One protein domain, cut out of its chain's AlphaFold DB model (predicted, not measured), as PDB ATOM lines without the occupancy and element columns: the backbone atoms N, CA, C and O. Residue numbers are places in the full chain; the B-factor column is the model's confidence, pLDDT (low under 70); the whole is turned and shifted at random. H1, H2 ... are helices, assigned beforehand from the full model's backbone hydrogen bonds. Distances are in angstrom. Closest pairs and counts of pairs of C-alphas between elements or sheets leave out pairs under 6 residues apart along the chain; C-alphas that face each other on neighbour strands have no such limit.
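AT A GLANCE: This is residues 58 to 98 of the 98 residues of an uncharacterized protein of Candidatus Lokiarchaeota archaeon (UniProt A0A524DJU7). One longer helix, H1, has a short second helix, H2, packed on it, brought there by a long loop that folds back after H1. This loop, residues 72 to 83, and the tail after H2 lie toward the end of the long axis away from Ser 58. The printed part has 41 residues with two named helices, H1 then H2, and no named strand; the class is all helix, though just 19 of the 41 residues are in named elements. It is compact, with a radius of gyration of the C-alphas of 9.7 A, yet elongated, spanning 29 by 18 by 14 A.

HOW THE PARTS SIT: H1, residues 59 to 71, is the longest helix. H2, residues 84 to 89, touches it, with 5 pairs of C-alphas within 8 A. Their closest C-alphas, those of Arg 67 and Val 85, are 6.6 A apart. Their lines stand at a steep tilt of 38 degrees, only just past shallow. They run opposite ways and form a helical hairpin. Their centres are 10.7 A apart. In both H1 and H2 every O i to N i+4 pair is within hydrogen-bond range.

IN THESE COORDINATES: H1 measures 17.8 A from C-alpha 59 at (68.170, 0.859, -159.211) to C-alpha 71 at (59.542, 15.182, -153.174). H2 measures 8.1 A and ends at C-alpha 89, at (68.296, 8.802, -150.215). Residues 93 to 95 are a short helical run without a name.

THE WHOLE: The C-alphas of Ser 58 and Lys 98, the chain's last residue, are the two farthest apart, at 29.8 A. The printed part has no cut. The link from H1 to H2, 12 residues, is long; its C-alphas lie 8 to 12 A from the mean of the C-alphas. The mean pLDDT of the printed part is 77.5, and residues 96 to 98 are under 70.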
ATOM      1  N   SER A  58      67.657   0.951-164.030       76.19
ATOM      2  CA  SER A  58      68.697   0.765-163.025       76.19
ATOM      3  C   SER A  58      68.158   1.173-161.653       76.19
ATOM      4  O   SER A  58      67.340   2.092-161.541       76.19
ATOM      5  N   ARG A  59      68.611   0.512-160.577       71.69
ATOM      6  CA  ARG A  59      68.170   0.859-159.211       71.69
ATOM      7  C   ARG A  59      68.282   2.365-158.950       71.69
ATOM      8  O   ARG A  59      67.356   2.956-158.409       71.69
ATOM      9  N   SER A  60      69.342   2.996-159.458       76.38
ATOM     10  CA  SER A  60      69.532   4.448-159.425       76.38
ATOM     11  C   SER A  60      68.416   5.245-160.104       76.38
ATOM     12  O   SER A  60      67.976   6.252-159.560       76.38
ATOM     13  N   GLU A  61      67.928   4.825-161.269       79.81
ATOM     14  CA  GLU A  61      66.841   5.519-161.974       79.81
ATOM     15  C   GLU A  61      65.506   5.366-161.246       79.81
ATOM     16  O   GLU A  61      64.735   6.322-161.154       79.81
ATOM     17  N   VAL A  62      65.244   4.188-160.675       81.44
ATOM     18  CA  VAL A  62      64.047   3.961-159.854       81.44
ATOM     19  C   VAL A  62      64.076   4.839-158.601       81.44
ATOM     20  O   VAL A  62      63.078   5.475-158.265       81.44
ATOM     21  N   GLU A  63      65.229   4.942-157.942       79.69
ATOM     22  CA  GLU A  63      65.429   5.805-156.775       79.69
ATOM     23  C   GLU A  63      65.277   7.298-157.093       79.69
ATOM     24  O   GLU A  63      64.759   8.059-156.270       79.69
ATOM     25  N   ILE A  64      65.726   7.737-158.273       79.44
ATOM     26  CA  ILE A  64      65.551   9.119-158.739       79.44
ATOM     27  C   ILE A  64      64.065   9.404-158.973       79.44
ATOM     28  O   ILE A  64      63.548  10.389-158.451       79.44
ATOM     29  N   MET A  65      63.345   8.513-159.658       81.38
ATOM     30  CA  MET A  65      61.906   8.684-159.875       81.38
ATOM     31  C   MET A  65      61.112   8.701-158.564       81.38
ATOM     32  O   MET A  65      60.190   9.503-158.416       81.38
ATOM     33  N   LEU A  66      61.464   7.851-157.594       80.50
ATOM     34  CA  LEU A  66      60.833   7.864-156.270       80.50
ATOM     35  C   LEU A  66      61.055   9.203-155.559       80.50
ATOM     36  O   LEU A  66      60.116   9.763-154.988       80.50
ATOM     37  N   ARG A  67      62.272   9.757-155.647       80.12
ATOM     38  CA  ARG A  67      62.566  11.108-155.158       80.12
ATOM     39  C   ARG A  67      61.716  12.154-155.866       80.12
ATOM     40  O   ARG A  67      61.111  12.970-155.177       80.12
ATOM     41  N   ASP A  68      61.604  12.109-157.186       81.69
ATOM     42  CA  ASP A  68      60.823  13.086-157.945       81.69
ATOM     43  C   ASP A  68      59.339  13.043-157.576       81.69
ATOM     44  O   ASP A  68      58.749  14.082-157.282       81.69
ATOM     45  N   VAL A  69      58.738  11.854-157.496       83.00
ATOM     46  CA  VAL A  69      57.315  11.697-157.159       83.00
ATOM     47  C   VAL A  69      57.028  12.124-155.719       83.00
ATOM     48  O   VAL A  69      56.106  12.908-155.474       83.00
ATOM     49  N   GLU A  70      57.809  11.641-154.749       82.06
ATOM     50  CA  GLU A  70      57.546  11.931-153.337       82.06
ATOM     51  C   GLU A  70      57.940  13.353-152.943       82.06
ATOM     52  O   GLU A  70      57.247  14.004-152.150       82.06
ATOM     53  N   CYS A  71      59.041  13.860-153.501       83.25
ATOM     54  CA  CYS A  71      59.542  15.182-153.174       83.25
ATOM     55  C   CYS A  71      58.954  16.278-154.063       83.25
ATOM     56  O   CYS A  71      59.097  17.432-153.668       83.25
ATOM     57  N   ALA A  72      58.250  16.003-155.175       82.25
ATOM     58  CA  ALA A  72      57.643  17.021-156.054       82.25
ATOM     59  C   ALA A  72      56.858  18.092-155.282       82.25
ATOM     60  O   ALA A  72      57.069  19.288-155.486       82.25
ATOM     61  N   LYS A  73      56.022  17.664-154.330       79.62
ATOM     62  CA  LYS A  73      55.162  18.544-153.514       79.62
ATOM     63  C   LYS A  73      55.841  19.086-152.252       79.62
ATOM     64  O   LYS A  73      55.218  19.815-151.488       79.62
ATOM     65  N   CYS A  74      57.087  18.702-151.994       82.06
ATOM     66  CA  CYS A  74      57.830  19.156-150.826       82.06
ATOM     67  C   CYS A  74      58.384  20.569-151.067       82.06
ATOM     68  O   CYS A  74      58.925  20.835-152.141       82.06
ATOM     69  N   GLU A  75      58.270  21.470-150.090       78.38
ATOM     70  CA  GLU A  75      58.828  22.827-150.195       78.38
ATOM     71  C   GLU A  75      60.301  22.882-149.773       78.38
ATOM     72  O   GLU A  75      61.031  23.739-150.256       78.38
ATOM     73  N   GLY A  76      60.752  21.939-148.942       75.75
ATOM     74  CA  GLY A  76      62.132  21.844-148.483       75.75
ATOM     75  C   GLY A  76      62.373  20.653-147.553       75.75
ATOM     76  O   GLY A  76      61.445  19.969-147.120       75.75
ATOM     77  N   SER A  77      63.636  20.412-147.200       71.62
ATOM     78  CA  SER A  77      64.046  19.334-146.280       71.62
ATOM     79  C   SER A  77      63.395  19.418-144.887       71.62
ATOM     80  O   SER A  77      63.293  18.407-144.182       71.62
ATOM     81  N   SER A  78      62.914  20.605-144.512       70.31
ATOM     82  CA  SER A  78      62.255  20.932-143.245       70.31
ATOM     83  C   SER A  78      60.736  20.689-143.244       70.31
ATOM     84  O   SER A  78      60.138  20.601-142.170       70.31
ATOM     85  N   THR A  79      60.094  20.532-144.411       75.50
ATOM     86  CA  THR A  79      58.623  20.463-144.525       75.50
ATOM     87  C   THR A  79      58.040  19.169-143.949       75.50
ATOM     88  O   THR A  79      56.919  19.155-143.441       75.50
ATOM     89  N   ARG A  80      58.792  18.061-143.993       73.81
ATOM     90  CA  ARG A  80      58.383  16.759-143.438       73.81
ATOM     91  C   ARG A  80      59.420  16.259-142.437       73.81
ATOM     92  O   ARG A  80      60.541  15.926-142.802       73.81
ATOM     93  N   LYS A  81      59.023  16.175-141.163       74.12
ATOM     94  CA  LYS A  81      59.915  15.784-140.056       74.12
ATOM     95  C   LYS A  81      60.416  14.335-140.170       74.12
ATOM     96  O   LYS A  81      61.582  14.105-139.873       74.12
ATOM     97  N   ASN A  82      59.596  13.424-140.706       79.06
ATOM     98  CA  ASN A  82      59.892  11.988-140.846       79.06
ATOM     99  C   ASN A  82      59.806  11.545-142.319       79.06
ATOM    100  O   ASN A  82      58.927  10.767-142.694       79.06
ATOM    101  N   CYS A  83      60.634  12.124-143.185       81.62
ATOM    102  CA  CYS A  83      60.633  11.779-144.604       81.62
ATOM    103  C   CYS A  83      61.575  10.595-144.854       81.62
ATOM    104  O   CYS A  83      62.785  10.797-144.894       81.62
ATOM    105  N   LYS A  84      61.027   9.393-145.082       82.81
ATOM    106  CA  LYS A  84      61.837   8.196-145.368       82.81
ATOM    107  C   LYS A  84      62.762   8.391-146.565       82.81
ATOM    108  O   LYS A  84      63.942   8.112-146.464       82.81
ATOM    109  N   VAL A  85      62.272   8.999-147.645       82.44
ATOM    110  CA  VAL A  85      63.103   9.281-148.827       82.44
ATOM    111  C   VAL A  85      64.276  10.213-148.511       82.44
ATOM    112  O   VAL A  85      65.362  10.025-149.047       82.44
ATOM    113  N   ARG A  86      64.100  11.191-147.611       82.25
ATOM    114  CA  ARG A  86      65.214  12.038-147.159       82.25
ATOM    115  C   ARG A  86      66.212  11.235-146.330       82.25
ATOM    116  O   ARG A  86      67.409  11.444-146.483       82.25
ATOM    117  N   ASP A  87      65.716  10.391-145.437       82.94
ATOM    118  CA  ASP A  87      66.551   9.652-144.497       82.94
ATOM    119  C   ASP A  87      67.330   8.524-145.212       82.94
ATOM    120  O   ASP A  87      68.495   8.299-144.893       82.94
ATOM    121  N   ASP A  88      66.733   7.903-146.236       82.88
ATOM    122  CA  ASP A  88      67.318   6.806-147.019       82.88
ATOM    123  C   ASP A  88      68.141   7.296-148.233       82.88
ATOM    124  O   ASP A  88      69.195   6.736-148.529       82.88
ATOM    125  N   PHE A  89      67.705   8.355-148.934       80.06
ATOM    126  CA  PHE A  89      68.296   8.802-150.215       80.06
ATOM    127  C   PHE A  89      68.725  10.279-150.254       80.06
ATOM    128  O   PHE A  89      69.273  10.744-151.259       80.06
ATOM    129  N   GLY A  90      68.482  11.035-149.183       80.38
ATOM    130  CA  GLY A  90      68.753  12.468-149.118       80.38
ATOM    131  C   GLY A  90      67.658  13.335-149.749       80.38
ATOM    132  O   GLY A  90      66.844  12.901-150.563       80.38
ATOM    133  N   CYS A  91      67.621  14.610-149.354       84.06
ATOM    134  CA  CYS A  91      66.737  15.586-149.990       84.06
ATOM    135  C   CYS A  91      67.325  15.996-151.353       84.06
ATOM    136  O   CYS A  91      68.537  16.218-151.422       84.06
ATOM    137  N   PRO A  92      66.515  16.135-152.421       80.00
ATOM    138  CA  PRO A  92      67.010  16.665-153.686       80.00
ATOM    139  C   PRO A  92      67.659  18.051-153.491       80.00
ATOM    140  O   PRO A  92      67.171  18.844-152.676       80.00
ATOM    141  N   PRO A  93      68.754  18.353-154.217       73.44
ATOM    142  CA  PRO A  93      69.603  19.522-153.965       73.44
ATOM    143  C   PRO A  93      68.837  20.848-154.046       73.44
ATOM    144  O   PRO A  93      69.052  21.724-153.209       73.44
ATOM    145  N   ASP A  94      67.865  20.956-154.956       71.12
ATOM    146  CA  ASP A  94      67.024  22.150-155.131       71.12
ATOM    147  C   ASP A  94      66.139  22.464-153.911       71.12
ATOM    148  O   ASP A  94      65.617  23.571-153.776       71.12
ATOM    149  N   LYS A  95      65.948  21.488-153.014       70.38
ATOM    150  CA  LYS A  95      65.054  21.570-151.847       70.38
ATOM    151  C   LYS A  95      65.797  21.493-150.513       70.38
ATOM    152  O   LYS A  95      65.176  21.593-149.454       70.38
ATOM    153  N   ALA A  96      67.116  21.316-150.536       65.25
ATOM    154  CA  ALA A  96      67.912  21.135-149.328       65.25
ATOM    155  C   ALA A  96      68.034  22.420-148.478       65.25
ATOM    156  O   ALA A  96      68.100  22.310-147.256       65.25
ATOM    157  N   ASN A  97      67.996  23.608-149.102       61.25
ATOM    158  CA  ASN A  97      68.297  24.910-148.479       61.25
ATOM    159  C   ASN A  97      67.185  25.965-148.668       61.25
ATOM    160  O   ASN A  97      67.484  27.113-149.002       61.25
ATOM    161  N   LYS A  98      65.912  25.585-148.513       58.00
ATOM    162  CA  LYS A  98      64.781  26.524-148.593       58.00
ATOM    163  C   LYS A  98      64.240  26.896-147.216       58.00
ATOM    164  O   LYS A  98      64.184  25.993-146.349       58.00
TER     165      LYS A  98